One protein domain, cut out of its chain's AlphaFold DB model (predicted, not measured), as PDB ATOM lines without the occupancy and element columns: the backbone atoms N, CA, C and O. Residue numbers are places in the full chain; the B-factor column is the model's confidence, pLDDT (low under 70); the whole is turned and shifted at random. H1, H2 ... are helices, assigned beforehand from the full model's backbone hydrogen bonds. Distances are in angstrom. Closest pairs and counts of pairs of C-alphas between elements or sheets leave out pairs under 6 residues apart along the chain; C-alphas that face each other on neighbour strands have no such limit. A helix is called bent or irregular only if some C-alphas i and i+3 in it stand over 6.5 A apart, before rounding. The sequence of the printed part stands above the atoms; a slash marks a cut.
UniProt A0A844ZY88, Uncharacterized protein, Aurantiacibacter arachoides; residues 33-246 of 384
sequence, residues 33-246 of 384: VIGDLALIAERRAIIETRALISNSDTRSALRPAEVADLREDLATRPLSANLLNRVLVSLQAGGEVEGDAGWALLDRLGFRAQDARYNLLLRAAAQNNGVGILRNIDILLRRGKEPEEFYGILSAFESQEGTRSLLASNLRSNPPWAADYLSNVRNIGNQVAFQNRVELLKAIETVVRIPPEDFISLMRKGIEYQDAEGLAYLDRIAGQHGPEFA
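AT A GLANCE: This is residues 33 to 246 of the 384 residues of an uncharacterized protein of Aurantiacibacter arachoides (UniProt A0A844ZY88). The model is an elongated row of helices, set mostly crosswise to its long axis and following one another in chain order from H2 at one end to H12 at the other. The long first helix, H1, slants over the middle of the row, where it packs on H5 and H7, and its beginning at Val 33 sticks out; residues 55 to 63 then run from H1 to the H2 end. The printed part has 214 residues with twelve named helices, H1 to H12 in order, and no named strand, and its class is all helix. It is only just compact, close to loose, with a radius of gyration of the C-alphas of 20.1 A, and spans 64 by 41 by 26 A.

IN THESE COORDINATES: H1, residues 33 to 54, is the longest at 30.8 A and begins at C-alpha 33 (21.761, -53.991, 34.727). Then come H2, residues 64 to 76, 19.0 A long and beginning at C-alpha 64 (41.788, -12.502, 32.534), H3, 81 to 93, and H4, 100 to 112, 20.1 A long. H4 is irregular: C-alphas 109 and 112 are 7.9 A apart. H5 is residues 114 to 126, H6 130 to 141, H7 147 to 158, H8 161 to 171 and H9 178 to 183. H10, residues 191 to 204, is 20.1 A long; H11, 212 to 224, and H12, 228 to 240, follow, H12 ending at C-alpha 240 (52.631, -70.145, 14.225).

HOW THE PARTS SIT: H1, H3, H4, H5, H6 and H7 are an up and down bundle, each running against the one before it. H1 touches H7 with residues 45 to 52 alone, at a shallow tilt of 11 degrees, opposite ways; the closest C-alphas, of Ala 45 and Ala 156, are 5.5 A apart. H1 and H2 are apart. H2 and H3 form a hairpin, closest at the C-alphas of Leu 74 and Leu 83, 5.9 A. H5 and H6, also a hairpin, touch closest at Ala 124 and Gly 132, C-alphas 5.2 A apart. H8 touches H10 at a steep tilt of 53 degrees, closest at the C-alphas of Ala 168 and Ile 204, 5.5 A. H9 touches H11, closest at the C-alphas of Ser 183 and Asp 214, 5.0 A. H10, H11 and H12 are a second up and down bundle; the closest C-alphas of H11 and H12, of Gly 222 and Leu 231, are 5.7 A apart. Every O i to N i+4 pair is within hydrogen-bond range except in H4, 7 of 9, and H11, 8 of 9.

THE WHOLE: The C-alphas farthest apart, of Ala 65 and Pro 243, are 66.3 A apart. The printed part has no cut and no long link. The mean pLDDT of the printed part is 79.7; residues 33 to 61, 95 to 99, 206, 213 and 239 to 246 are under 70.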
ATOM      1  N   VAL A  33      20.781 -53.858  33.634       58.19
ATOM      2  CA  VAL A  33      21.761 -53.991  34.727       58.19
ATOM      3  C   VAL A  33      23.150 -54.367  34.196       58.19
ATOM      4  O   VAL A  33      24.147 -53.817  34.655       58.19
ATOM      5  N   ILE A  34      23.237 -55.267  33.212       55.47
ATOM      6  CA  ILE A  34      24.506 -55.629  32.559       55.47
ATOM      7  C   ILE A  34      25.072 -54.432  31.783       55.47
ATOM      8  O   ILE A  34      26.269 -54.163  31.871       55.47
ATOM      9  N   GLY A  35      24.218 -53.679  31.083       43.41
ATOM     10  CA  GLY A  35      24.601 -52.447  30.394       43.41
ATOM     11  C   GLY A  35      25.147 -51.386  31.350       43.41
ATOM     12  O   GLY A  35      26.230 -50.855  31.116       43.41
ATOM     13  N   ASP A  36      24.459 -51.134  32.465       48.44
ATOM     14  CA  ASP A  36      24.895 -50.180  33.488       48.44
ATOM     15  C   ASP A  36      26.208 -50.613  34.151       48.44
ATOM     16  O   ASP A  36      27.087 -49.781  34.379       48.44
ATOM     17  N   LEU A  37      26.400 -51.910  34.412       50.66
ATOM     18  CA  LEU A  37      27.659 -52.436  34.947       50.66
ATOM     19  C   LEU A  37      28.823 -52.274  33.959       50.66
ATOM     20  O   LEU A  37      29.919 -51.907  34.385       50.66
ATOM     21  N   ALA A  38      28.593 -52.478  32.659       51.28
ATOM     22  CA  ALA A  38      29.593 -52.226  31.620       51.28
ATOM     23  C   ALA A  38      29.957 -50.733  31.530       51.28
ATOM     24  O   ALA A  38      31.132 -50.386  31.419       51.28
ATOM     25  N   LEU A  39      28.968 -49.848  31.678       55.69
ATOM     26  CA  LEU A  39      29.145 -48.393  31.662       55.69
ATOM     27  C   LEU A  39      29.861 -47.877  32.924       55.69
ATOM     28  O   LEU A  39      30.684 -46.961  32.864       55.69
ATOM     29  N   ILE A  40      29.582 -48.479  34.085       59.03
ATOM     30  CA  ILE A  40      30.287 -48.217  35.348       59.03
ATOM     31  C   ILE A  40      31.731 -48.717  35.271       59.03
ATOM     32  O   ILE A  40      32.630 -48.039  35.777       59.03
ATOM     33  N   ALA A  41      31.965 -49.872  34.641       54.81
ATOM     34  CA  ALA A  41      33.307 -50.362  34.376       54.81
ATOM     35  C   ALA A  41      34.049 -49.365  33.481       54.81
ATOM     36  O   ALA A  41      35.035 -48.813  33.957       54.81
ATOM     37  N   GLU A  42      33.525 -49.013  32.300       56.28
ATOM     38  CA  GLU A  42      34.129 -48.037  31.369       56.28
ATOM     39  C   GLU A  42      34.584 -46.751  32.075       56.28
ATOM     40  O   GLU A  42      35.720 -46.289  31.929       56.28
ATOM     41  N   ARG A  43      33.729 -46.224  32.957       59.00
ATOM     42  CA  ARG A  43      34.055 -45.054  33.776       59.00
ATOM     43  C   ARG A  43      35.247 -45.273  34.707       59.00
ATOM     44  O   ARG A  43      36.010 -44.336  34.899       59.00
ATOM     45  N   ARG A  44      35.454 -46.460  35.281       59.66
ATOM     46  CA  ARG A  44      36.595 -46.737  36.177       59.66
ATOM     47  C   ARG A  44      37.947 -46.691  35.465       59.66
ATOM     48  O   ARG A  44      38.839 -46.033  35.987       59.66
ATOM     49  N   ALA A  45      38.096 -47.295  34.281       58.19
ATOM     50  CA  ALA A  45      39.370 -47.238  33.549       58.19
ATOM     51  C   ALA A  45      39.702 -45.801  33.131       58.19
ATOM     52  O   ALA A  45      40.855 -45.372  33.167       58.19
ATOM     53  N   ILE A  46      38.675 -45.022  32.788       60.31
ATOM     54  CA  ILE A  46      38.834 -43.611  32.451       60.31
ATOM     55  C   ILE A  46      39.151 -42.771  33.698       60.31
ATOM     56  O   ILE A  46      39.968 -41.857  33.617       60.31
ATOM     57  N   ILE A  47      38.568 -43.078  34.860       58.56
ATOM     58  CA  ILE A  47      38.903 -42.423  36.136       58.56
ATOM     59  C   ILE A  47      40.359 -42.704  36.530       58.56
ATOM     60  O   ILE A  47      41.064 -41.774  36.919       58.56
ATOM     61  N   GLU A  48      40.834 -43.942  36.388       61.84
ATOM     62  CA  GLU A  48      42.239 -44.300  36.629       61.84
ATOM     63  C   GLU A  48      43.174 -43.590  35.643       61.84
ATOM     64  O   GLU A  48      44.171 -42.996  36.048       61.84
ATOM     65  N   THR A  49      42.791 -43.536  34.364       59.81
ATOM     66  CA  THR A  49      43.483 -42.745  33.336       59.81
ATOM     67  C   THR A  49      43.541 -41.266  33.722       59.81
ATOM     68  O   THR A  49      44.592 -40.636  33.636       59.81
ATOM     69  N   ARG A  50      42.433 -40.695  34.204       57.88
ATOM     70  CA  ARG A  50      42.372 -39.304  34.658       57.88
ATOM     71  C   ARG A  50      43.307 -39.062  35.839       57.88
ATOM     72  O   ARG A  50      43.972 -38.036  35.832       57.88
ATOM     73  N   ALA A  51      43.371 -39.980  36.804       58.00
ATOM     74  CA  ALA A  51      44.265 -39.881  37.957       58.00
ATOM     75  C   ALA A  51      45.748 -39.951  37.552       58.00
ATOM     76  O   ALA A  51      46.562 -39.185  38.066       58.00
ATOM     77  N   LEU A  52      46.086 -40.827  36.598       60.41
ATOM     78  CA  LEU A  52      47.434 -40.940  36.037       60.41
ATOM     79  C   LEU A  52      47.860 -39.650  35.328       60.41
ATOM     80  O   LEU A  52      48.961 -39.162  35.567       60.41
ATOM     81  N   ILE A  53      46.975 -39.049  34.525       60.75
ATOM     82  CA  ILE A  53      47.301 -37.820  33.792       60.75
ATOM     83  C   ILE A  53      47.266 -36.588  34.720       60.75
ATOM     84  O   ILE A  53      48.132 -35.723  34.622       60.75
ATOM     85  N   SER A  54      46.323 -36.486  35.666       56.66
ATOM     86  CA  SER A  54      46.169 -35.289  36.513       56.66
ATOM     87  C   SER A  54      47.329 -35.043  37.476       56.66
ATOM     88  O   SER A  54      47.577 -33.898  37.838       56.66
ATOM     89  N   ASN A  55      48.064 -36.085  37.876       53.38
ATOM     90  CA  ASN A  55      49.241 -35.933  38.740       53.38
ATOM     91  C   ASN A  55      50.426 -35.242  38.036       53.38
ATOM     92  O   ASN A  55      51.366 -34.822  38.707       53.38
ATOM     93  N   SER A  56      50.374 -35.098  36.708       48.66
ATOM     94  CA  SER A  56      51.405 -34.426  35.907       48.66
ATOM     95  C   SER A  56      51.138 -32.930  35.670       48.66
ATOM     96  O   SER A  56      52.034 -32.216  35.219       48.66
ATOM     97  N   ASP A  57      49.941 -32.422  35.994       49.75
ATOM     98  CA  ASP A  57      49.495 -31.100  35.541       49.75
ATOM     99  C   ASP A  57      49.356 -30.097  36.701       49.75
ATOM    100  O   ASP A  57      48.378 -30.078  37.443       49.75
ATOM    101  N   THR A  58      50.359 -29.229  36.856       45.97
ATOM    102  CA  THR A  58      50.325 -28.045  37.739       45.97
ATOM    103  C   THR A  58      50.350 -26.751  36.921       45.97
ATOM    104  O   THR A  58      51.114 -25.827  37.198       45.97
ATOM    105  N   ARG A  59      49.525 -26.646  35.874       54.84
ATOM    106  CA  ARG A  59      49.409 -25.399  35.101       54.84
ATOM    107  C   ARG A  59      48.448 -24.423  35.786       54.84
ATOM    108  O   ARG A  59      47.253 -24.678  35.906       54.84
ATOM    109  N   SER A  60      48.981 -23.292  36.250       51.47
ATOM    110  CA  SER A  60      48.190 -22.205  36.840       51.47
ATOM    111  C   SER A  60      47.277 -21.555  35.796       51.47
ATOM    112  O   SER A  60      47.707 -21.298  34.671       51.47
ATOM    113  N   ALA A  61      46.032 -21.258  36.174       60.34
ATOM    114  CA  ALA A  61      45.117 -20.486  35.336       60.34
ATOM    115  C   ALA A  61      45.724 -19.107  35.018       60.34
ATOM    116  O   ALA A  61      46.200 -18.418  35.925       60.34
ATOM    117  N   LEU A  62      45.711 -18.712  33.741       71.00
ATOM    118  CA  LEU A  62      46.122 -17.367  33.335       71.00
ATOM    119  C   LEU A  62      45.133 -16.322  33.863       71.00
ATOM    120  O   LEU A  62      43.944 -16.596  34.050       71.00
ATOM    121  N   ARG A  63      45.623 -15.103  34.089       76.69
ATOM    122  CA  ARG A  63      44.783 -13.975  34.504       76.69
ATOM    123  C   ARG A  63      43.885 -13.526  33.339       76.69
ATOM    124  O   ARG A  63      44.312 -13.607  32.190       76.69
ATOM    125  N   PRO A  64      42.696 -12.948  33.598       74.44
ATOM    126  CA  PRO A  64      41.788 -12.502  32.534       74.44
ATOM    127  C   PRO A  64      42.419 -11.548  31.503       74.44
ATOM    128  O   PRO A  64      42.144 -11.669  30.314       74.44
ATOM    129  N   ALA A  65      43.301 -10.641  31.939       73.38
ATOM    130  CA  ALA A  65      44.022  -9.732  31.041       73.38
ATOM    131  C   ALA A  65      44.950 -10.484  30.067       73.38
ATOM    132  O   ALA A  65      44.960 -10.198  28.878       73.38
ATOM    133  N   GLU A  66      45.641 -11.521  30.544       81.31
ATOM    134  CA  GLU A  66      46.526 -12.351  29.716       81.31
ATOM    135  C   GLU A  66      45.725 -13.182  28.699       81.31
ATOM    136  O   GLU A  66      46.198 -13.457  27.598       81.31
ATOM    137  N   VAL A  67      44.491 -13.572  29.040       82.06
ATOM    138  CA  VAL A  67      43.578 -14.253  28.107       82.06
ATOM    139  C   VAL A  67      43.091 -13.300  27.012       82.06
ATOM    140  O   VAL A  67      42.963 -13.724  25.862       82.06
ATOM    141  N   ALA A  68      42.842 -12.028  27.339       83.31
ATOM    142  CA  ALA A  68      42.472 -11.011  26.355       83.31
ATOM    143  C   ALA A  68      43.606 -10.765  25.345       83.31
ATOM    144  O   ALA A  68      43.358 -10.847  24.140       83.31
ATOM    145  N   ASP A  69      44.842 -10.606  25.827       86.38
ATOM    146  CA  ASP A  69      46.031 -10.453  24.976       86.38
ATOM    147  C   ASP A  69      46.213 -11.668  24.047       86.38
ATOM    148  O   ASP A  69      46.448 -11.530  22.847       86.38
ATOM    149  N   LEU A  70      46.017 -12.888  24.570       86.12
ATOM    150  CA  LEU A  70      46.096 -14.117  23.773       86.12
ATOM    151  C   LEU A  70      45.009 -14.219  22.694       86.12
ATOM    152  O   LEU A  70      45.255 -14.805  21.637       86.12
ATOM    153  N   ARG A  71      43.805 -13.691  22.946       85.50
ATOM    154  CA  ARG A  71      42.717 -13.659  21.955       85.50
ATOM    155  C   ARG A  71      43.021 -12.677  20.826       85.50
ATOM    156  O   ARG A  71      42.773 -13.011  19.669       85.50
ATOM    157  N   GLU A  72      43.589 -11.515  21.139       89.62
ATOM    158  CA  GLU A  72      44.060 -10.557  20.129       89.62
ATOM    159  C   GLU A  72      45.185 -11.169  19.277       89.62
ATOM    160  O   GLU A  72      45.142 -11.159  18.044       89.62
ATOM    161  N   ASP A  73      46.138 -11.831  19.931       89.12
ATOM    162  CA  ASP A  73      47.206 -12.579  19.274       89.12
ATOM    163  C   ASP A  73      46.686 -13.703  18.366       89.12
ATOM    164  O   ASP A  73      47.227 -13.947  17.284       89.12
ATOM    165  N   LEU A  74      45.633 -14.406  18.786       88.06
ATOM    166  CA  LEU A  74      44.990 -15.438  17.977       88.06
ATOM    167  C   LEU A  74      44.246 -14.831  16.780       88.06
ATOM    168  O   LEU A  74      44.269 -15.423  15.705       88.06
ATOM    169  N   ALA A  75      43.645 -13.647  16.924       89.75
ATOM    170  CA  ALA A  75      42.993 -12.948  15.816       89.75
ATOM    171  C   ALA A  75      43.993 -12.565  14.711       89.75
ATOM    172  O   ALA A  75      43.671 -12.663  13.526       89.75
ATOM    173  N   THR A  76      45.226 -12.202  15.079       91.56
ATOM    174  CA  THR A  76      46.300 -11.926  14.104       91.56
ATOM    175  C   THR A  76      46.930 -13.199  13.529       91.56
ATOM    176  O   THR A  76      47.469 -13.181  12.421       91.56
ATOM    177  N   ARG A  77      46.856 -14.327  14.250       89.12
ATOM    178  CA  ARG A  77      47.438 -15.625  13.863       89.12
ATOM    179  C   ARG A  77      46.431 -16.776  14.049       89.12
ATOM    180  O   ARG A  77      46.678 -17.677  14.857       89.12
ATOM    181  N   PRO A  78      45.339 -16.824  13.261       83.69
ATOM    182  CA  PRO A  78      44.193 -17.712  13.517       83.69
ATOM    183  C   PRO A  78      44.494 -19.206  13.352       83.69
ATOM    184  O   PRO A  78      43.766 -20.052  13.862       83.69
ATOM    185  N   LEU A  79      45.583 -19.553  12.660       86.75
ATOM    186  CA  LEU A  79      46.021 -20.939  12.463       86.75
ATOM    187  C   LEU A  79      47.029 -21.413  13.524       86.75
ATOM    188  O   LEU A  79      47.554 -22.524  13.435       86.75
ATOM    189  N   SER A  80      47.327 -20.587  14.532       88.56
ATOM    190  CA  SER A  80      48.258 -20.945  15.599       88.56
ATOM    191  C   SER A  80      47.603 -21.884  16.612       88.56
ATOM    192  O   SER A  80      46.947 -21.454  17.561       88.56
ATOM    193  N   ALA A  81      47.843 -23.188  16.450       86.50
ATOM    194  CA  ALA A  81      47.366 -24.204  17.388       86.50
ATOM    195  C   ALA A  81      47.852 -23.967  18.829       86.50
ATOM    196  O   ALA A  81      47.123 -24.250  19.773       86.50
ATOM    197  N   ASN A  82      49.058 -23.417  19.008       86.38
ATOM    198  CA  ASN A  82      49.600 -23.119  20.335       86.38
ATOM    199  C   ASN A  82      48.839 -21.979  21.023       86.38
ATOM    200  O   ASN A  82      48.554 -22.078  22.214       86.38
ATOM    201  N   LEU A  83      48.495 -20.914  20.290       87.88
ATOM    202  CA  LEU A  83      47.700 -19.813  20.843       87.88
ATOM    203  C   LEU A  83      46.280 -20.279  21.156       87.88
ATOM    204  O   LEU A  83      45.812 -20.071  22.271       87.88
ATOM    205  N   LEU A  84      45.648 -21.000  20.224       88.44
ATOM    206  CA  LEU A  84      44.315 -21.571  20.424       88.44
ATOM    207  C   LEU A  84      44.277 -22.489  21.656       88.44
ATOM    208  O   LEU A  84      43.391 -22.360  22.493       88.44
ATOM    209  N   ASN A  85      45.273 -23.365  21.813       87.75
ATOM    210  CA  ASN A  85      45.398 -24.242  22.976       87.75
ATOM    211  C   ASN A  85      45.492 -23.460  24.295       87.75
ATOM    212  O   ASN A  85      44.804 -23.787  25.257       87.75
ATOM    213  N   ARG A  86      46.329 -22.415  24.344       86.69
ATOM    214  CA  ARG A  86      46.498 -21.592  25.552       86.69
ATOM    215  C   ARG A  86      45.215 -20.855  25.919       86.69
ATOM    216  O   ARG A  86      44.876 -20.818  27.100       86.69
ATOM    217  N   VAL A  87      44.498 -20.317  24.930       86.88
ATOM    218  CA  VAL A  87      43.194 -19.674  25.145       86.88
ATOM    219  C   VAL A  87      42.204 -20.686  25.724       86.88
ATOM    220  O   VAL A  87      41.687 -20.466  26.815       86.88
ATOM    221  N   LEU A  88      42.019 -21.832  25.063       86.62
ATOM    222  CA  LEU A  88      41.045 -22.856  25.458       86.62
ATOM    223  C   LEU A  88      41.272 -23.399  26.875       86.62
ATOM    224  O   LEU A  88      40.325 -23.524  27.650       86.62
ATOM    225  N   VAL A  89      42.524 -23.696  27.234       84.06
ATOM    226  CA  VAL A  89      42.874 -24.162  28.586       84.06
ATOM    227  C   VAL A  89      42.614 -23.087  29.633       84.06
ATOM    228  O   VAL A  89      42.083 -23.392  30.698       84.06
ATOM    229  N   SER A  90      42.962 -21.833  29.340       82.62
ATOM    230  CA  SER A  90      42.779 -20.732  30.293       82.62
ATOM    231  C   SER A  90      41.303 -20.457  30.558       82.62
ATOM    232  O   SER A  90      40.916 -20.257  31.707       82.62
ATOM    233  N   LEU A  91      40.470 -20.524  29.515       81.88
ATOM    234  CA  LEU A  91      39.019 -20.395  29.642       81.88
ATOM    235  C   LEU A  91      38.428 -21.540  30.466       81.88
ATOM    236  O   LEU A  91      37.693 -21.292  31.421       81.88
ATOM    237  N   GLN A  92      38.830 -22.784  30.177       81.38
ATOM    238  CA  GLN A  92      38.387 -23.947  30.944       81.38
ATOM    239  C   GLN A  92      38.779 -23.847  32.428       81.38
ATOM    240  O   GLN A  92      37.963 -24.163  33.294       81.38
ATOM    241  N   ALA A  93      39.995 -23.388  32.736       76.38
ATOM    242  CA  ALA A  93      40.462 -23.197  34.108       76.38
ATOM    243  C   ALA A  93      39.728 -22.055  34.838       76.38
ATOM    244  O   ALA A  93      39.506 -22.142  36.045       76.38
ATOM    245  N   GLY A  94      39.312 -21.013  34.112       71.44
ATOM    246  CA  GLY A  94      38.487 -19.914  34.624       71.44
ATOM    247  C   GLY A  94      36.994 -20.244  34.766       71.44
ATOM    248  O   GLY A  94      36.227 -19.382  35.184       71.44
ATOM    249  N   GLY A  95      36.566 -21.465  34.420       69.50
ATOM    250  CA  GLY A  95      35.153 -21.866  34.435       69.50
ATOM    251  C   GLY A  95      34.329 -21.303  33.271       69.50
ATOM    252  O   GLY A  95      33.118 -21.522  33.216       69.50
ATOM    253  N   GLU A  96      34.965 -20.617  32.319       64.69
ATOM    254  CA  GLU A  96      34.334 -20.190  31.078       64.69
ATOM    255  C   GLU A  96      34.276 -21.389  30.125       64.69
ATOM    256  O   GLU A  96      35.270 -21.804  29.525       64.69
ATOM    257  N   VAL A  97      33.093 -21.995  30.008       58.84
ATOM    258  CA  VAL A  97      32.880 -23.113  29.087       58.84
ATOM    259  C   VAL A  97      32.771 -22.563  27.670       58.84
ATOM    260  O   VAL A  97      31.701 -22.155  27.223       58.84
ATOM    261  N   GLU A  98      33.881 -22.567  26.938       61.31
ATOM    262  CA  GLU A  98      33.818 -22.427  25.487       61.31
ATOM    263  C   GLU A  98      33.186 -23.699  24.892       61.31
ATOM    264  O   GLU A  98      33.484 -24.823  25.320       61.31
ATOM    265  N   GLY A  99      32.279 -23.530  23.926       65.94
ATOM    266  CA  GLY A  99      31.608 -24.651  23.265       65.94
ATOM    267  C   GLY A  99      32.591 -25.610  22.580       65.94
ATOM    268  O   GLY A  99      33.739 -25.265  22.293       65.94
ATOM    269  N   ASP A 100      32.133 -26.823  22.254       81.12
ATOM    270  CA  ASP A 100      32.966 -27.876  21.645       81.12
ATOM    271  C   ASP A 100      33.645 -27.470  20.321       81.12
ATOM    272  O   ASP A 100      34.618 -28.100  19.907       81.12
ATOM    273  N   ALA A 101      33.183 -26.396  19.672       84.75
ATOM    274  CA  ALA A 101      33.732 -25.888  18.418       84.75
ATOM    275  C   ALA A 101      35.218 -25.495  18.511       84.75
ATOM    276  O   ALA A 101      35.991 -25.848  17.619       84.75
ATOM    277  N   GLY A 102      35.638 -24.815  19.586       86.31
ATOM    278  CA  GLY A 102      37.039 -24.404  19.764       86.31
ATOM    279  C   GLY A 102      37.972 -25.607  19.920       86.31
ATOM    280  O   GLY A 102      39.022 -25.694  19.283       86.31
ATOM    281  N   TRP A 103      37.531 -26.609  20.679       88.00
ATOM    282  CA  TRP A 103      38.264 -27.856  20.884       88.00
ATOM    283  C   TRP A 103      38.293 -28.744  19.641       88.00
ATOM    284  O   TRP A 103      39.327 -29.332  19.332       88.00
ATOM    285  N   ALA A 104      37.199 -28.795  18.880       88.94
ATOM    286  CA  ALA A 104      37.165 -29.465  17.585       88.94
ATOM    287  C   ALA A 104      38.104 -28.792  16.569       88.94
ATOM    288  O   ALA A 104      38.764 -29.476  15.784       88.94
ATOM    289  N   LEU A 105      38.207 -27.458  16.593       89.19
ATOM    290  CA  LEU A 105      39.175 -26.727  15.781       89.19
ATOM    291  C   LEU A 105      40.613 -27.038  16.217       89.19
ATOM    292  O   LEU A 105      41.464 -27.305  15.365       89.19
ATOM    293  N   LEU A 106      40.875 -27.077  17.528       89.31
ATOM    294  CA  LEU A 106      42.182 -27.457  18.061       89.31
ATOM    295  C   LEU A 106      42.564 -28.885  17.664       89.31
ATOM    296  O   LEU A 106      43.715 -29.129  17.328       89.31
ATOM    297  N   ASP A 107      41.623 -29.824  17.640       88.94
ATOM    298  CA  ASP A 107      41.887 -31.199  17.212       88.94
ATOM    299  C   ASP A 107      42.326 -31.296  15.740       88.94
ATOM    300  O   ASP A 107      43.212 -32.088  15.398       88.94
ATOM    301  N   ARG A 108      41.760 -30.438  14.879       88.19
ATOM    302  CA  ARG A 108      42.112 -30.336  13.454       88.19
ATOM    303  C   ARG A 108      43.459 -29.640  13.236       88.19
ATOM    304  O   ARG A 108      44.275 -30.123  12.456       88.19
ATOM    305  N   LEU A 109      43.706 -28.518  13.919       86.94
ATOM    306  CA  LEU A 109      44.920 -27.704  13.740       86.94
ATOM    307  C   LEU A 109      46.121 -28.224  14.546       86.94
ATOM    308  O   LEU A 109      47.269 -28.148  14.111       86.94
ATOM    309  N   GLY A 110      45.866 -28.763  15.733       76.56
ATOM    310  CA  GLY A 110      46.848 -29.098  16.764       76.56
ATOM    311  C   GLY A 110      47.565 -30.424  16.572       76.56
ATOM    312  O   GLY A 110      48.248 -30.876  17.486       76.56
ATOM    313  N   PHE A 111      47.477 -31.056  15.400       76.12
ATOM    314  CA  PHE A 111      48.065 -32.382  15.205       76.12
ATOM    315  C   PHE A 111      49.580 -32.450  15.411       76.12
ATOM    316  O   PHE A 111      50.085 -33.486  15.837       76.12
ATOM    317  N   ARG A 112      50.292 -31.340  15.179       75.94
ATOM    318  CA  ARG A 112      51.743 -31.232  15.410       75.94
ATOM    319  C   ARG A 112      52.108 -30.653  16.777       75.94
ATOM    320  O   ARG A 112      53.246 -30.822  17.216       75.94
ATOM    321  N   ALA A 113      51.181 -29.999  17.470       83.62
ATOM    322  CA  ALA A 113      51.452 -29.357  18.751       83.62
ATOM    323  C   ALA A 113      51.332 -30.382  19.888       83.62
ATOM    324  O   ALA A 113      50.261 -30.935  20.120       83.62
ATOM    325  N   GLN A 114      52.444 -30.667  20.575       81.56
ATOM    326  CA  GLN A 114      52.476 -31.659  21.657       81.56
ATOM    327  C   GLN A 114      51.535 -31.249  22.796       81.56
ATOM    328  O   GLN A 114      50.628 -32.006  23.120       81.56
ATOM    329  N   ASP A 115      51.661 -30.023  23.310       83.12
ATOM    330  CA  ASP A 115      50.795 -29.515  24.383       83.12
ATOM    331  C   ASP A 115      49.308 -29.549  24.020       83.12
ATOM    332  O   ASP A 115      48.472 -29.860  24.863       83.12
ATOM    333  N   ALA A 116      48.970 -29.273  22.757       86.75
ATOM    334  CA  ALA A 116      47.593 -29.380  22.285       86.75
ATOM    335  C   ALA A 116      47.086 -30.825  22.368       86.75
ATOM    336  O   ALA A 116      45.953 -31.053  22.778       86.75
ATOM    337  N   ARG A 117      47.925 -31.811  22.025       88.12
ATOM    338  CA  ARG A 117      47.567 -33.232  22.107       88.12
ATOM    339  C   ARG A 117      47.403 -33.722  23.544       88.12
ATOM    340  O   ARG A 117      46.441 -34.440  23.795       88.12
ATOM    341  N   TYR A 118      48.246 -33.285  24.481       85.31
ATOM    342  CA  TYR A 118      48.043 -33.585  25.908       85.31
ATOM    343  C   TYR A 118      46.751 -32.961  26.443       85.31
ATOM    344  O   TYR A 118      45.970 -33.640  27.102       85.31
ATOM    345  N   ASN A 119      46.451 -31.706  26.101       85.44
ATOM    346  CA  ASN A 119      45.219 -31.061  26.561       85.44
ATOM    347  C   ASN A 119      43.960 -31.679  25.925       85.44
ATOM    348  O   ASN A 119      42.932 -31.817  26.585       85.44
ATOM    349  N   LEU A 120      44.037 -32.115  24.662       88.81
ATOM    350  CA  LEU A 120      42.967 -32.879  24.011       88.81
ATOM    351  C   LEU A 120      42.786 -34.271  24.635       88.81
ATOM    352  O   LEU A 120      41.650 -34.727  24.758       88.81
ATOM    353  N   LEU A 121      43.873 -34.930  25.046       88.56
ATOM    354  CA  LEU A 121      43.837 -36.182  25.805       88.56
ATOM    355  C   LEU A 121      43.161 -35.978  27.170       88.56
ATOM    356  O   LEU A 121      42.227 -36.706  27.503       88.56
ATOM    357  N   LEU A 122      43.567 -34.946  27.916       84.56
ATOM    358  CA  LEU A 122      42.965 -34.550  29.192       84.56
ATOM    359  C   LEU A 122      41.472 -34.249  29.058       84.56
ATOM    360  O   LEU A 122      40.664 -34.733  29.852       84.56
ATOM    361  N   ARG A 123      41.082 -33.492  28.026       85.81
ATOM    362  CA  ARG A 123      39.671 -33.217  27.733       85.81
ATOM    363  C   ARG A 123      38.907 -34.498  27.416       85.81
ATOM    364  O   ARG A 123      37.822 -34.693  27.959       85.81
ATOM    365  N   ALA A 124      39.457 -35.372  26.574       88.75
ATOM    366  CA  ALA A 124      38.824 -36.645  26.243       88.75
ATOM    367  C   ALA A 124      38.626 -37.517  27.494       88.75
ATOM    368  O   ALA A 124      37.548 -38.078  27.675       88.75
ATOM    369  N   ALA A 125      39.610 -37.555  28.398       85.25
ATOM    370  CA  ALA A 125      39.485 -38.229  29.689       85.25
ATOM    371  C   ALA A 125      38.412 -37.593  30.584       85.25
ATOM    372  O   ALA A 125      37.583 -38.303  31.146       85.25
ATOM    373  N   ALA A 126      38.351 -36.261  30.661       82.19
ATOM    374  CA  ALA A 126      37.312 -35.556  31.416       82.19
ATOM    375  C   ALA A 126      35.891 -35.823  30.878       82.19
ATOM    376  O   ALA A 126      34.932 -35.816  31.649       82.19
ATOM    377  N   GLN A 127      35.758 -36.077  29.575       85.38
ATOM    378  CA  GLN A 127      34.490 -36.364  28.896       85.38
ATOM    379  C   GLN A 127      34.138 -37.860  28.827       85.38
ATOM    380  O   GLN A 127      33.101 -38.209  28.272       85.38
ATOM    381  N   ASN A 128      34.972 -38.752  29.370       81.94
ATOM    382  CA  ASN A 128      34.860 -40.200  29.173       81.94
ATOM    383  C   ASN A 128      34.824 -40.644  27.700       81.94
ATOM    384  O   ASN A 128      34.140 -41.593  27.332       81.94
ATOM    385  N   ASN A 129      35.583 -39.964  26.844       88.31
ATOM    386  CA  ASN A 129      35.683 -40.272  25.423       88.31
ATOM    387  C   ASN A 129      36.884 -41.198  25.150       88.31
ATOM    388  O   ASN A 129      37.974 -40.730  24.808       88.31
ATOM    389  N   GLY A 130      36.680 -42.515  25.276       88.81
ATOM    390  CA  GLY A 130      37.724 -43.530  25.056       88.81
ATOM    391  C   GLY A 130      38.359 -43.485  23.659       88.81
ATOM    392  O   GLY A 130      39.577 -43.611  23.523       88.81
ATOM    393  N   VAL A 131      37.564 -43.206  22.620       92.44
ATOM    394  CA  VAL A 131      38.056 -43.020  21.240       92.44
ATOM    395  C   VAL A 131      38.990 -41.810  21.157       92.44
ATOM    396  O   VAL A 131      40.064 -41.876  20.555       92.44
ATOM    397  N   GLY A 132      38.604 -40.701  21.794       91.25
ATOM    398  CA  GLY A 132      39.416 -39.491  21.887       91.25
ATOM    399  C   GLY A 132      40.733 -39.717  22.632       91.25
ATOM    400  O   GLY A 132      41.765 -39.211  22.187       91.25
ATOM    401  N   ILE A 133      40.714 -40.503  23.714       91.44
ATOM    402  CA  ILE A 133      41.917 -40.893  24.462       91.44
ATOM    403  C   ILE A 133      42.876 -41.674  23.557       91.44
ATOM    404  O   ILE A 133      43.995 -41.216  23.320       91.44
ATOM    405  N   LEU A 134      42.429 -42.799  22.985       93.00
ATOM    406  CA  LEU A 134      43.280 -43.669  22.164       93.00
ATOM    407  C   LEU A 134      43.856 -42.954  20.948       93.00
ATOM    408  O   LEU A 134      45.020 -43.150  20.614       93.00
ATOM    409  N   ARG A 135      43.063 -42.101  20.295       93.06
ATOM    410  CA  ARG A 135      43.526 -41.337  19.135       93.06
ATOM    411  C   ARG A 135      44.648 -40.365  19.500       93.06
ATOM    412  O   ARG A 135      45.605 -40.237  18.744       93.06
ATOM    413  N   ASN A 136      44.543 -39.662  20.629       92.12
ATOM    414  CA  ASN A 136      45.606 -38.746  21.045       92.12
ATOM    415  C   ASN A 136      46.851 -39.509  21.521       92.12
ATOM    416  O   ASN A 136      47.955 -39.091  21.179       92.12
ATOM    417  N   ILE A 137      46.684 -40.642  22.217       92.94
ATOM    418  CA  ILE A 137      47.794 -41.533  22.586       92.94
ATOM    419  C   ILE A 137      48.514 -42.060  21.340       92.94
ATOM    420  O   ILE A 137      49.730 -41.944  21.266       92.94
ATOM    421  N   ASP A 138      47.792 -42.554  20.330       93.12
ATOM    422  CA  ASP A 138      48.396 -43.029  19.076       93.12
ATOM    423  C   ASP A 138      49.242 -41.937  18.404       93.12
ATOM    424  O   ASP A 138      50.388 -42.173  18.020       93.12
ATOM    425  N   ILE A 139      48.719 -40.708  18.321       90.94
ATOM    426  CA  ILE A 139      49.452 -39.572  17.746       90.94
ATOM    427  C   ILE A 139      50.713 -39.244  18.560       90.94
ATOM    428  O   ILE A 139      51.746 -38.912  17.974       90.94
ATOM    429  N   LEU A 140      50.646 -39.304  19.892       90.44
ATOM    430  CA  LEU A 140      51.783 -39.027  20.775       90.44
ATOM    431  C   LEU A 140      52.847 -40.134  20.689       90.44
ATOM    432  O   LEU A 140      54.029 -39.831  20.501       90.44
ATOM    433  N   LEU A 141      52.433 -41.402  20.701       92.19
ATOM    434  CA  LEU A 141      53.315 -42.565  20.585       92.19
ATOM    435  C   LEU A 141      53.998 -42.654  19.216       92.19
ATOM    436  O   LEU A 141      55.202 -42.890  19.150       92.19
ATOM    437  N   ARG A 142      53.294 -42.357  18.113       90.88
ATOM    438  CA  ARG A 142      53.904 -42.272  16.764       90.88
ATOM    439  C   ARG A 142      55.019 -41.228  16.663       90.88
ATOM    440  O   ARG A 142      55.810 -41.267  15.725       90.88
ATOM    441  N   ARG A 143      55.082 -40.281  17.601       86.94
ATOM    442  CA  ARG A 143      56.132 -39.256  17.691       86.94
ATOM    443  C   ARG A 143      57.245 -39.622  18.678       86.94
ATOM    444  O   ARG A 143      58.102 -38.776  18.933       86.94
ATOM    445  N   GLY A 144      57.219 -40.832  19.241       81.19
ATOM    446  CA  GLY A 144      58.204 -41.321  20.205       81.19
ATOM    447  C   GLY A 144      58.182 -40.568  21.536       81.19
ATOM    448  O   GLY A 144      59.237 -40.349  22.127       81.19
ATOM    449  N   LYS A 145      57.014 -40.083  21.976       75.69
ATOM    450  CA  LYS A 145      56.875 -39.336  23.236       75.69
ATOM    451  C   LYS A 145      56.402 -40.246  24.363       75.69
ATOM    452  O   LYS A 145      55.435 -40.971  24.172       75.69
ATOM    453  N   GLU A 146      57.101 -40.162  25.501       70.19
ATOM    454  CA  GLU A 146      56.727 -40.709  26.821       70.19
ATOM    455  C   GLU A 146      56.000 -42.070  26.772       70.19
ATOM    456  O   GLU A 146      54.894 -42.209  27.294       70.19
ATOM    457  N   PRO A 147      56.601 -43.098  26.139       77.19
ATOM    458  CA  PRO A 147      55.907 -44.358  25.881       77.19
ATOM    459  C   PRO A 147      55.425 -45.050  27.160       77.19
ATOM    460  O   PRO A 147      54.329 -45.596  27.181       77.19
ATOM    461  N   GLU A 148      56.192 -44.973  28.250       77.75
ATOM    462  CA  GLU A 148      55.860 -45.655  29.509       77.75
ATOM    463  C   GLU A 148      54.582 -45.119  30.172       77.75
ATOM    464  O   GLU A 148      53.760 -45.909  30.637       77.75
ATOM    465  N   GLU A 149      54.373 -43.799  30.176       79.38
ATOM    466  CA  GLU A 149      53.172 -43.190  30.767       79.38
ATOM    467  C   GLU A 149      51.918 -43.591  29.984       79.38
ATOM    468  O   GLU A 149      50.896 -43.979  30.561       79.38
ATOM    469  N   PHE A 150      52.014 -43.586  28.653       88.19
ATOM    470  CA  PHE A 150      50.912 -44.002  27.797       88.19
ATOM    471  C   PHE A 150      50.650 -45.504  27.863       88.19
ATOM    472  O   PHE A 150      49.490 -45.906  27.814       88.19
ATOM    473  N   TYR A 151      51.676 -46.340  28.030       91.06
ATOM    474  CA  TYR A 151      51.489 -47.783  28.180       91.06
ATOM    475  C   TYR A 151      50.736 -48.144  29.461       91.06
ATOM    476  O   TYR A 151      49.955 -49.095  29.440       91.06
ATOM    477  N   GLY A 152      50.888 -47.364  30.537       87.19
ATOM    478  CA  GLY A 152      50.047 -47.501  31.729       87.19
ATOM    479  C   GLY A 152      48.565 -47.263  31.419       87.19
ATOM    480  O   GLY A 152      47.708 -48.055  31.810       87.19
ATOM    481  N   ILE A 153      48.260 -46.224  30.633       89.31
ATOM    482  CA  ILE A 153      46.886 -45.913  30.205       89.31
ATOM    483  C   ILE A 153      46.334 -47.001  29.277       89.31
ATOM    484  O   ILE A 153      45.213 -47.468  29.467       89.31
ATOM    485  N   LEU A 154      47.115 -47.441  28.288       93.50
ATOM    486  CA  LEU A 154      46.706 -48.522  27.392       93.50
ATOM    487  C   LEU A 154      46.453 -49.824  28.175       93.50
ATOM    488  O   LEU A 154      45.454 -50.495  27.934       93.50
ATOM    489  N   SER A 155      47.272 -50.125  29.189       91.31
ATOM    490  CA  SER A 155      47.048 -51.271  30.077       91.31
ATOM    491  C   SER A 155      45.734 -51.162  30.859       91.31
ATOM    492  O   SER A 155      45.077 -52.178  31.083       91.31
ATOM    493  N   ALA A 156      45.307 -49.955  31.246       88.81
ATOM    494  CA  ALA A 156      43.991 -49.746  31.852       88.81
ATOM    495  C   ALA A 156      42.854 -50.021  30.847       88.81
ATOM    496  O   ALA A 156      41.832 -50.601  31.220       88.81
ATOM    497  N   PHE A 157      43.049 -49.695  29.563       92.75
ATOM    498  CA  PHE A 157      42.108 -50.029  28.484       92.75
ATOM    499  C   PHE A 157      41.984 -51.543  28.262       92.75
ATOM    500  O   PHE A 157      40.914 -52.015  27.892       92.75
ATOM    501  N   GLU A 158      43.026 -52.332  28.532       93.56
ATOM    502  CA  GLU A 158      42.929 -53.797  28.457       93.56
ATOM    503  C   GLU A 158      41.948 -54.376  29.479       93.56
ATOM    504  O   GLU A 158      41.387 -55.449  29.253       93.56
ATOM    505  N   SER A 159      41.724 -53.701  30.607       88.81
ATOM    506  CA  SER A 159      40.974 -54.271  31.730       88.81
ATOM    507  C   SER A 159      39.468 -54.402  31.498       88.81
ATOM    508  O   SER A 159      38.792 -55.070  32.279       88.81
ATOM    509  N   GLN A 160      38.931 -53.805  30.429       86.19
ATOM    510  CA  GLN A 160      37.485 -53.716  30.211       86.19
ATOM    511  C   GLN A 160      37.132 -53.998  28.762       86.19
ATOM    512  O   GLN A 160      37.807 -53.540  27.851       86.19
ATOM    513  N   GLU A 161      36.052 -54.738  28.534       84.44
ATOM    514  CA  GLU A 161      35.707 -55.256  27.206       84.44
ATOM    515  C   GLU A 161      35.491 -54.154  26.152       84.44
ATOM    516  O   GLU A 161      36.006 -54.255  25.035       84.44
ATOM    517  N   GLY A 162      34.789 -53.070  26.510       85.75
ATOM    518  CA  GLY A 162      34.513 -51.955  25.598       85.75
ATOM    519  C   GLY A 162      35.784 -51.234  25.143       85.75
ATOM    520  O   GLY A 162      36.042 -51.094  23.946       85.75
ATOM    521  N   THR A 163      36.636 -50.837  26.087       89.12
ATOM    522  CA  THR A 163      37.903 -50.148  25.798       89.12
ATOM    523  C   THR A 163      38.955 -51.082  25.199       89.12
ATOM    524  O   THR A 163      39.689 -50.660  24.302       89.12
ATOM    525  N   ARG A 164      38.972 -52.366  25.581       92.75
ATOM    526  CA  ARG A 164      39.801 -53.411  24.958       92.75
ATOM    527  C   ARG A 164      39.446 -53.594  23.492       92.75
ATOM    528  O   ARG A 164      40.346 -53.709  22.670       92.75
ATOM    529  N   SER A 165      38.161 -53.569  23.143       92.44
ATOM    530  CA  SER A 165      37.712 -53.668  21.749       92.44
ATOM    531  C   SER A 165      38.184 -52.475  20.913       92.44
ATOM    532  O   SER A 165      38.656 -52.652  19.787       92.44
ATOM    533  N   LEU A 166      38.132 -51.263  21.478       93.19
ATOM    534  CA  LEU A 166      38.677 -50.062  20.838       93.19
ATOM    535  C   LEU A 166      40.199 -50.156  20.654       93.19
ATOM    536  O   LEU A 166      40.710 -49.869  19.568       93.19
ATOM    537  N   LEU A 167      40.921 -50.594  21.689       95.56
ATOM    538  CA  LEU A 167      42.369 -50.790  21.641       95.56
ATOM    539  C   LEU A 167      42.757 -51.861  20.613       95.56
ATOM    540  O   LEU A 167      43.635 -51.622  19.789       95.56
ATOM    541  N   ALA A 168      42.058 -52.996  20.595       95.56
ATOM    542  CA  ALA A 168      42.264 -54.063  19.622       95.56
ATOM    543  C   ALA A 168      42.053 -53.561  18.189       95.56
ATOM    544  O   ALA A 168      42.882 -53.814  17.318       95.56
ATOM    545  N   SER A 169      40.986 -52.793  17.938       93.38
ATOM    546  CA  SER A 169      40.751 -52.193  16.620       93.38
ATOM    547  C   SER A 169      41.887 -51.265  16.190       93.38
ATOM    548  O   SER A 169      42.245 -51.259  15.014       93.38
ATOM    549  N   ASN A 170      42.455 -50.490  17.118       93.12
ATOM    550  CA  ASN A 170      43.592 -49.623  16.828       93.12
ATOM    551  C   ASN A 170      44.855 -50.452  16.531       93.12
ATOM    552  O   ASN A 170      45.489 -50.265  15.496       93.12
ATOM    553  N   LEU A 171      45.169 -51.443  17.368       95.00
ATOM    554  CA  LEU A 171      46.334 -52.318  17.198       95.00
ATOM    555  C   LEU A 171      46.296 -53.143  15.907       95.00
ATOM    556  O   LEU A 171      47.342 -53.358  15.305       95.00
ATOM    557  N   ARG A 172      45.113 -53.542  15.420       93.25
ATOM    558  CA  ARG A 172      44.972 -54.210  14.112       93.25
ATOM    559  C   ARG A 172      45.405 -53.334  12.931       93.25
ATOM    560  O   ARG A 172      45.728 -53.867  11.877       93.25
ATOM    561  N   SER A 173      45.460 -52.007  13.091       90.69
ATOM    562  CA  SER A 173      46.075 -51.118  12.090       90.69
ATOM    563  C   SER A 173      47.611 -51.178  12.081       90.69
ATOM    564  O   SER A 173      48.245 -50.488  11.283       90.69
ATOM    565  N   ASN A 174      48.196 -52.001  12.960       90.00
ATOM    566  CA  ASN A 174      49.625 -52.203  13.167       90.00
ATOM    567  C   ASN A 174      50.398 -50.880  13.331       90.00
ATOM    568  O   ASN A 174      51.279 -50.563  12.522       90.00
ATOM    569  N   PRO A 175      50.046 -50.048  14.332       92.38
ATOM    570  CA  PRO A 175      50.765 -48.807  14.559       92.38
ATOM    571  C   PRO A 175      52.227 -49.092  14.960       92.38
ATOM    572  O   PRO A 175      52.495 -50.114  15.589       92.38
ATOM    573  N   PRO A 176      53.185 -48.189  14.663       91.44
ATOM    574  CA  PRO A 176      54.616 -48.437  14.889       91.44
ATOM    575  C   PRO A 176      55.004 -48.790  16.330       91.44
ATOM    576  O   PRO A 176      56.005 -49.454  16.544       91.44
ATOM    577  N   TRP A 177      54.214 -48.346  17.309       92.44
ATOM    578  CA  TRP A 177      54.428 -48.587  18.739       92.44
ATOM    579  C   TRP A 177      53.780 -49.891  19.244       92.44
ATOM    580  O   TRP A 177      53.934 -50.237  20.412       92.44
ATOM    581  N   ALA A 178      53.019 -50.608  18.407       92.38
ATOM    582  CA  ALA A 178      52.226 -51.762  18.832       92.38
ATOM    583  C   ALA A 178      53.083 -52.897  19.399       92.38
ATOM    584  O   ALA A 178      52.723 -53.472  20.424       92.38
ATOM    585  N   ALA A 179      54.202 -53.210  18.740       87.88
ATOM    586  CA  ALA A 179      55.111 -54.266  19.172       87.88
ATOM    587  C   ALA A 179      55.694 -53.956  20.559       87.88
ATOM    588  O   ALA A 179      55.502 -54.747  21.480       87.88
ATOM    589  N   ASP A 180      56.278 -52.765  20.719       89.25
ATOM    590  CA  ASP A 180      56.856 -52.275  21.977       89.25
ATOM    591  C   ASP A 180      55.838 -52.265  23.128       89.25
ATOM    592  O   ASP A 180      56.156 -52.564  24.278       89.25
ATOM    593  N   TYR A 181      54.586 -51.906  22.837       92.69
ATOM    594  CA  TYR A 181      53.518 -51.926  23.828       92.69
ATOM    595  C   TYR A 181      53.152 -53.355  24.256       92.69
ATOM    596  O   TYR A 181      53.060 -53.651  25.452       92.69
ATOM    597  N   LEU A 182      52.938 -54.248  23.285       91.25
ATOM    598  CA  LEU A 182      52.533 -55.629  23.542       91.25
ATOM    599  C   LEU A 182      53.637 -56.441  24.226       91.25
ATOM    600  O   LEU A 182      53.317 -57.367  24.980       91.25
ATOM    601  N   SER A 183      54.903 -56.077  24.020       84.00
ATOM    602  CA  SER A 183      56.047 -56.663  24.714       84.00
ATOM    603  C   SER A 183      56.329 -56.065  26.088       84.00
ATOM    604  O   SER A 183      56.942 -56.722  26.933       84.00
ATOM    605  N   ASN A 184      55.851 -54.850  26.368       88.56
ATOM    606  CA  ASN A 184      56.043 -54.228  27.670       88.56
ATOM    607  C   ASN A 184      55.288 -55.009  28.762       88.56
ATOM    608  O   ASN A 184      54.057 -54.977  28.853       88.56
ATOM    609  N   VAL A 185      56.057 -55.690  29.616       88.31
ATOM    610  CA  VAL A 185      55.565 -56.438  30.784       88.31
ATOM    611  C   VAL A 185      55.583 -55.624  32.083       88.31
ATOM    612  O   VAL A 185      55.151 -56.135  33.116       88.31
ATOM    613  N   ARG A 186      56.076 -54.375  32.070       87.44
ATOM    614  CA  ARG A 186      56.199 -53.537  33.282       87.44
ATOM    615  C   ARG A 186      54.837 -53.229  33.895       87.44
ATOM    616  O   ARG A 186      54.706 -53.231  35.113       87.44
ATOM    617  N   ASN A 187      53.825 -53.043  33.048       84.19
ATOM    618  CA  ASN A 187      52.449 -52.776  33.472       84.19
ATOM    619  C   ASN A 187      51.648 -54.053  33.799       84.19
ATOM    620  O   ASN A 187      50.519 -53.976  34.283       84.19
ATOM    621  N   ILE A 188      52.236 -55.242  33.615       90.38
ATOM    622  CA  ILE A 188      51.629 -56.527  33.985       90.38
ATOM    623  C   ILE A 188      52.039 -56.869  35.423       90.38
ATOM    624  O   ILE A 188      52.933 -57.682  35.665       90.38
ATOM    625  N   GLY A 189      51.409 -56.191  36.388       88.19
ATOM    626  CA  GLY A 189      51.740 -56.316  37.813       88.19
ATOM    627  C   GLY A 189      51.106 -57.514  38.529       88.19
ATOM    628  O   GLY A 189      51.534 -57.870  39.626       88.19
ATOM    629  N   ASN A 190      50.087 -58.145  37.942       89.06
ATOM    630  CA  ASN A 190      49.359 -59.264  38.543       89.06
ATOM    631  C   ASN A 190      48.762 -60.205  37.478       89.06
ATOM    632  O   ASN A 190      48.783 -59.910  36.282       89.06
ATOM    633  N   GLN A 191      48.195 -61.326  37.935       89.56
ATOM    634  CA  GLN A 191      47.580 -62.341  37.076       89.56
ATOM    635  C   GLN A 191      46.429 -61.793  36.218       89.56
ATOM    636  O   GLN A 191      46.318 -62.154  35.052       89.56
ATOM    637  N   VAL A 192      45.599 -60.898  36.761       91.44
ATOM    638  CA  VAL A 192      44.455 -60.323  36.033       91.44
ATOM    639  C   VAL A 192      44.937 -59.449  34.873       91.44
ATOM    640  O   VAL A 192      44.412 -59.539  33.767       91.44
ATOM    641  N   ALA A 193      45.977 -58.638  35.087       91.69
ATOM    642  CA  ALA A 193      46.601 -57.851  34.026       91.69
ATOM    643  C   ALA A 193      47.190 -58.751  32.927       91.69
ATOM    644  O   ALA A 193      47.032 -58.459  31.744       91.69
ATOM    645  N   PHE A 194      47.805 -59.879  33.300       93.31
ATOM    646  CA  PHE A 194      48.312 -60.854  32.332       93.31
ATOM    647  C   PHE A 194      47.180 -61.472  31.499       93.31
ATOM    648  O   PHE A 194      47.278 -61.522  30.274       93.31
ATOM    649  N   GLN A 195      46.081 -61.869  32.141       93.88
ATOM    650  CA  GLN A 195      44.895 -62.389  31.457       93.88
ATOM    651  C   GLN A 195      44.307 -61.359  30.487       93.88
ATOM    652  O   GLN A 195      44.010 -61.689  29.343       93.88
ATOM    653  N   ASN A 196      44.211 -60.092  30.896       94.62
ATOM    654  CA  ASN A 196      43.740 -59.013  30.026       94.62
ATOM    655  C   ASN A 196      44.640 -58.818  28.796       94.62
ATOM    656  O   ASN A 196      44.119 -58.658  27.689       94.62
ATOM    657  N   ARG A 197      45.967 -58.915  28.961       94.69
ATOM    658  CA  ARG A 197      46.926 -58.887  27.848       94.69
ATOM    659  C   ARG A 197      46.716 -60.061  26.899       94.69
ATOM    660  O   ARG A 197      46.694 -59.867  25.687       94.69
ATOM    661  N   VAL A 198      46.532 -61.268  27.430       92.94
ATOM    662  CA  VAL A 198      46.232 -62.464  26.629       92.94
ATOM    663  C   VAL A 198      44.920 -62.295  25.856       92.94
ATOM    664  O   VAL A 198      44.876 -62.603  24.669       92.94
ATOM    665  N   GLU A 199      43.869 -61.763  26.481       94.75
ATOM    666  CA  GLU A 199      42.593 -61.490  25.808       94.75
ATOM    667  C   GLU A 199      42.709 -60.407  24.729       94.75
ATOM    668  O   GLU A 199      42.094 -60.515  23.667       94.75
ATOM    669  N   LEU A 200      43.532 -59.379  24.949       95.38
ATOM    670  CA  LEU A 200      43.849 -58.403  23.909       95.38
ATOM    671  C   LEU A 200      44.559 -59.073  22.722       95.38
ATOM    672  O   LEU A 200      44.192 -58.823  21.574       95.38
ATOM    673  N   LEU A 201      45.535 -59.948  22.987       92.50
ATOM    674  CA  LEU A 201      46.232 -60.711  21.948       92.50
ATOM    675  C   LEU A 201      45.269 -61.625  21.173       92.50
ATOM    676  O   LEU A 201      45.307 -61.639  19.941       92.50
ATOM    677  N   LYS A 202      44.349 -62.306  21.879       91.69
ATOM    678  CA  LYS A 202      43.240 -63.076  21.287       91.69
ATOM    679  C   LYS A 202      42.416 -62.206  20.343       91.69
ATOM    680  O   LYS A 202      42.175 -62.617  19.212       91.69
ATOM    681  N   ALA A 203      42.049 -60.998  20.768       91.81
ATOM    682  CA  ALA A 203      41.252 -60.085  19.960       91.81
ATOM    683  C   ALA A 203      41.984 -59.602  18.694       91.81
ATOM    684  O   ALA A 203      41.344 -59.431  17.659       91.81
ATOM    685  N   ILE A 204      43.298 -59.372  18.726       91.31
ATOM    686  CA  ILE A 204      44.034 -58.873  17.548       91.31
ATOM    687  C   ILE A 204      44.515 -59.973  16.591       91.31
ATOM    688  O   ILE A 204      45.097 -59.635  15.565       91.31
ATOM    689  N   GLU A 205      44.293 -61.252  16.911       82.19
ATOM    690  CA  GLU A 205      44.576 -62.410  16.043       82.19
ATOM    691  C   GLU A 205      45.979 -62.396  15.399       82.19
ATOM    692  O   GLU A 205      46.137 -62.729  14.229       82.19
ATOM    693  N   THR A 206      47.022 -62.008  16.141       69.88
ATOM    694  CA  THR A 206      48.431 -61.985  15.671       69.88
ATOM    695  C   THR A 206      48.747 -61.038  14.503       69.88
ATOM    696  O   THR A 206      49.812 -61.137  13.899       69.88
ATOM    697  N   VAL A 207      47.878 -60.062  14.207       76.75
ATOM    698  CA  VAL A 207      48.141 -59.046  13.162       76.75
ATOM    699  C   VAL A 207      49.429 -58.253  13.436       76.75
ATOM    700  O   VAL A 207      50.115 -57.833  12.505       76.75
ATOM    701  N   VAL A 208      49.775 -58.064  14.712       78.19
ATOM    702  CA  VAL A 208      51.003 -57.389  15.144       78.19
ATOM    703  C   VAL A 208      52.079 -58.427  15.448       78.19
ATOM    704  O   VAL A 208      51.894 -59.280  16.314       78.19
ATOM    705  N   ARG A 209      53.230 -58.320  14.775       80.44
ATOM    706  CA  ARG A 209      54.404 -59.155  15.060       80.44
ATOM    707  C   ARG A 209      55.114 -58.631  16.309       80.44
ATOM    708  O   ARG A 209      55.572 -57.492  16.321       80.44
ATOM    709  N   ILE A 210      55.220 -59.474  17.332       78.44
ATOM    710  CA  ILE A 210      55.996 -59.206  18.551       78.44
ATOM    711  C   ILE A 210      57.367 -59.873  18.380       78.44
ATOM    712  O   ILE A 210      57.384 -61.027  17.965       78.44
ATOM    713  N   PRO A 211      58.499 -59.212  18.666       75.38
ATOM    714  CA  PRO A 211      59.808 -59.861  18.602       75.38
ATOM    715  C   PRO A 211      59.900 -61.089  19.536       75.38
ATOM    716  O   PRO A 211      59.288 -61.083  20.611       75.38
ATOM    717  N   PRO A 212      60.636 -62.155  19.175       70.12
ATOM    718  CA  PRO A 212      60.735 -63.365  19.999       70.12
ATOM    719  C   PRO A 212      61.247 -63.137  21.430       70.12
ATOM    720  O   PRO A 212      60.692 -63.680  22.388       70.12
ATOM    721  N   GLU A 213      62.279 -62.311  21.600       67.62
ATOM    722  CA  GLU A 213      62.886 -61.960  22.892       67.62
ATOM    723  C   GLU A 213      61.883 -61.309  23.856       67.62
ATOM    724  O   GLU A 213      61.845 -61.583  25.061       67.62
ATOM    725  N   ASP A 214      61.010 -60.503  23.280       72.44
ATOM    726  CA  ASP A 214      59.952 -59.758  23.931       72.44
ATOM    727  C   ASP A 214      58.771 -60.670  24.288       72.44
ATOM    728  O   ASP A 214      58.215 -60.615  25.391       72.44
ATOM    729  N   PHE A 215      58.451 -61.603  23.393       77.38
ATOM    730  CA  PHE A 215      57.444 -62.632  23.612       77.38
ATOM    731  C   PHE A 215      57.811 -63.574  24.774       77.38
ATOM    732  O   PHE A 215      56.954 -63.943  25.582       77.38
ATOM    733  N   ILE A 216      59.101 -63.905  24.934       73.44
ATOM    734  CA  ILE A 216      59.609 -64.697  26.069       73.44
ATOM    735  C   ILE A 216      59.322 -64.006  27.408       73.44
ATOM    736  O   ILE A 216      58.962 -64.676  28.381       73.44
ATOM    737  N   SER A 217      59.446 -62.680  27.478       79.00
ATOM    738  CA  SER A 217      59.156 -61.925  28.703       79.00
ATOM    739  C   SER A 217      57.685 -62.045  29.107       79.00
ATOM    740  O   SER A 217      57.382 -62.246  30.287       79.00
ATOM    741  N   LEU A 218      56.772 -62.018  28.134       83.00
ATOM    742  CA  LEU A 218      55.350 -62.235  28.379       83.00
ATOM    743  C   LEU A 218      55.061 -63.674  28.837       83.00
ATOM    744  O   LEU A 218      54.340 -63.876  29.814       83.00
ATOM    745  N   MET A 219      55.681 -64.683  28.214       80.75
ATOM    746  CA  MET A 219      55.558 -66.074  28.671       80.75
ATOM    747  C   MET A 219      56.059 -66.256  30.113       80.75
ATOM    748  O   MET A 219      55.417 -66.936  30.915       80.75
ATOM    749  N   ARG A 220      57.165 -65.602  30.500       78.81
ATOM    750  CA  ARG A 220      57.665 -65.626  31.888       78.81
ATOM    751  C   ARG A 220      56.637 -65.089  32.887       78.81
ATOM    752  O   ARG A 220      56.511 -65.662  33.967       78.81
ATOM    753  N   LYS A 221      55.863 -64.058  32.524       82.94
ATOM    754  CA  LYS A 221      54.744 -63.574  33.350       82.94
ATOM    755  C   LYS A 221      53.631 -64.612  33.497       82.94
ATOM    756  O   LYS A 221      53.168 -64.832  34.612       82.94
ATOM    757  N   GLY A 222      53.264 -65.320  32.430       81.31
ATOM    758  CA  GLY A 222      52.276 -66.406  32.518       81.31
ATOM    759  C   GLY A 222      52.700 -67.531  33.469       81.31
ATOM    760  O   GLY A 222      51.890 -68.052  34.235       81.31
ATOM    761  N   ILE A 223      53.996 -67.852  33.495       74.88
ATOM    762  CA  ILE A 223      54.584 -68.804  34.447       74.88
ATOM    763  C   ILE A 223      54.516 -68.275  35.884       74.88
ATOM    764  O   ILE A 223      54.122 -69.014  36.793       74.88
ATOM    765  N   GLU A 224      54.942 -67.023  36.092       78.62
ATOM    766  CA  GLU A 224      54.923 -66.344  37.395       78.62
ATOM    767  C   GLU A 224      53.517 -66.397  38.003       78.62
ATOM    768  O   GLU A 224      53.358 -66.785  39.161       78.62
ATOM    769  N   TYR A 225      52.502 -66.112  37.186       82.94
ATOM    770  CA  TYR A 225      51.099 -66.081  37.591       82.94
ATOM    771  C   TYR A 225      50.366 -67.419  37.502       82.94
ATOM    772  O   TYR A 225      49.181 -67.481  37.814       82.94
ATOM    773  N   GLN A 226      51.058 -68.496  37.126       75.12
ATOM    774  CA  GLN A 226      50.484 -69.837  37.028       75.12
ATOM    775  C   GLN A 226      49.249 -69.916  36.097       75.12
ATOM    776  O   GLN A 226      48.336 -70.707  36.334       75.12
ATOM    777  N   ASP A 227      49.228 -69.129  35.016       79.50
ATOM    778  CA  ASP A 227      48.118 -69.078  34.058       79.50
ATOM    779  C   ASP A 227      48.353 -70.021  32.867       79.50
ATOM    780  O   ASP A 227      48.953 -69.660  31.851       79.50
ATOM    781  N   ALA A 228      47.887 -71.261  33.005       73.50
ATOM    782  CA  ALA A 228      48.078 -72.288  31.986       73.50
ATOM    783  C   ALA A 228      47.311 -72.017  30.687       73.50
ATOM    784  O   ALA A 228      47.812 -72.359  29.617       73.50
ATOM    785  N   GLU A 229      46.126 -71.400  30.754       79.62
ATOM    786  CA  GLU A 229      45.355 -71.086  29.549       79.62
ATOM    787  C   GLU A 229      46.067 -70.003  28.736       79.62
ATOM    788  O   GLU A 229      46.267 -70.158  27.528       79.62
ATOM    789  N   GLY A 230      46.525 -68.944  29.412       83.19
ATOM    790  CA  GLY A 230      47.304 -67.893  28.775       83.19
ATOM    791  C   GLY A 230      48.596 -68.424  28.160       83.19
ATOM    792  O   GLY A 230      48.887 -68.129  27.002       83.19
ATOM    793  N   LEU A 231      49.335 -69.281  28.871       78.56
ATOM    794  CA  LEU A 231      50.533 -69.923  28.320       78.56
ATOM    795  C   LEU A 231      50.236 -70.820  27.117       78.56
ATOM    796  O   LEU A 231      50.990 -70.784  26.151       78.56
ATOM    797  N   ALA A 232      49.153 -71.600  27.139       75.56
ATOM    798  CA  ALA A 232      48.778 -72.444  26.006       75.56
ATOM    799  C   ALA A 232      48.423 -71.609  24.765       75.56
ATOM    800  O   ALA A 232      48.749 -71.983  23.636       75.56
ATOM    801  N   TYR A 233      47.778 -70.458  24.968       82.25
ATOM    802  CA  TYR A 233      47.504 -69.512  23.894       82.25
ATOM    803  C   TYR A 233      48.794 -68.899  23.329       82.25
ATOM    804  O   TYR A 233      48.964 -68.865  22.109       82.25
ATOM    805  N   LEU A 234      49.713 -68.459  24.196       81.19
ATOM    806  CA  LEU A 234      50.995 -67.886  23.781       81.19
ATOM    807  C   LEU A 234      51.883 -68.916  23.061       81.19
ATOM    808  O   LEU A 234      52.467 -68.595  22.032       81.19
ATOM    809  N   ASP A 235      51.924 -70.164  23.530       74.19
ATOM    810  CA  ASP A 235      52.644 -71.260  22.866       74.19
ATOM    811  C   ASP A 235      52.127 -71.503  21.440       74.19
ATOM    812  O   ASP A 235      52.901 -71.663  20.497       74.19
ATOM    813  N   ARG A 236      50.803 -71.440  21.248       76.19
ATOM    814  CA  ARG A 236      50.205 -71.547  19.913       76.19
ATOM    815  C   ARG A 236      50.648 -70.411  18.990       76.19
ATOM    816  O   ARG A 236      50.916 -70.684  17.823       76.19
ATOM    817  N   ILE A 237      50.715 -69.174  19.488       75.88
ATOM    818  CA  ILE A 237      51.224 -68.031  18.712       75.88
ATOM    819  C   ILE A 237      52.690 -68.266  18.340       75.88
ATOM    820  O   ILE A 237      53.043 -68.155  17.168       75.88
ATOM    821  N   ALA A 238      53.530 -68.645  19.306       72.00
ATOM    822  CA  ALA A 238      54.943 -68.933  19.062       72.00
ATOM    823  C   ALA A 238      55.120 -70.003  17.970       72.00
ATOM    824  O   ALA A 238      55.868 -69.802  17.017       72.00
ATOM    825  N   GLY A 239      54.355 -71.097  18.041       65.69
ATOM    826  CA  GLY A 239      54.385 -72.155  17.029       65.69
ATOM    827  C   GLY A 239      53.944 -71.710  15.626       65.69
ATOM    828  O   GLY A 239      54.393 -72.290  14.640       65.69
ATOM    829  N   GLN A 240      53.092 -70.686  15.512       66.50
ATOM    830  CA  GLN A 240      52.631 -70.145  14.225       66.50
ATOM    831  C   GLN A 240      53.657 -69.225  13.552       66.50
ATOM    832  O   GLN A 240      53.670 -69.141  12.325       66.50
ATOM    833  N   HIS A 241      54.516 -68.556  14.323       62.94
ATOM    834  CA  HIS A 241      55.486 -67.595  13.789       62.94
ATOM    835  C   HIS A 241      56.877 -68.189  13.494       62.94
ATOM    836  O   HIS A 241      57.759 -67.465  13.045       62.94
ATOM    837  N   GLY A 242      57.061 -69.505  13.646       51.41
ATOM    838  CA  GLY A 242      58.254 -70.221  13.181       51.41
ATOM    839  C   GLY A 242      59.337 -70.455  14.250       51.41
ATOM    840  O   GLY A 242      59.173 -70.082  15.410       51.41
ATOM    841  N   PRO A 243      60.456 -71.107  13.874       49.72
ATOM    842  CA  PRO A 243      61.493 -71.579  14.802       49.72
ATOM    843  C   PRO A 243      62.259 -70.454  15.510       49.72
ATOM    844  O   PRO A 243      62.908 -70.701  16.514       49.72
ATOM    845  N   GLU A 244      62.150 -69.217  15.034       45.84
ATOM    846  CA  GLU A 244      62.661 -68.015  15.704       45.84
ATOM    847  C   GLU A 244      61.929 -67.698  17.024       45.84
ATOM    848  O   GLU A 244      62.505 -67.060  17.899       45.84
ATOM    849  N   PHE A 245      60.687 -68.181  17.193       43.09
ATOM    850  CA  PHE A 245      59.940 -68.176  18.461       43.09
ATOM    851  C   PHE A 245      60.039 -69.502  19.217       43.09
ATOM    852  O   PHE A 245      59.648 -69.577  20.387       43.09
ATOM    853  N   ALA A 246      60.566 -70.549  18.573       37.72
ATOM    854  CA  ALA A 246      61.083 -71.670  19.329       37.72
ATOM    855  C   ALA A 246      62.307 -71.158  20.107       37.72
ATOM    856  O   ALA A 246      63.053 -70.321  19.594       37.72
TER     857      ALA A 246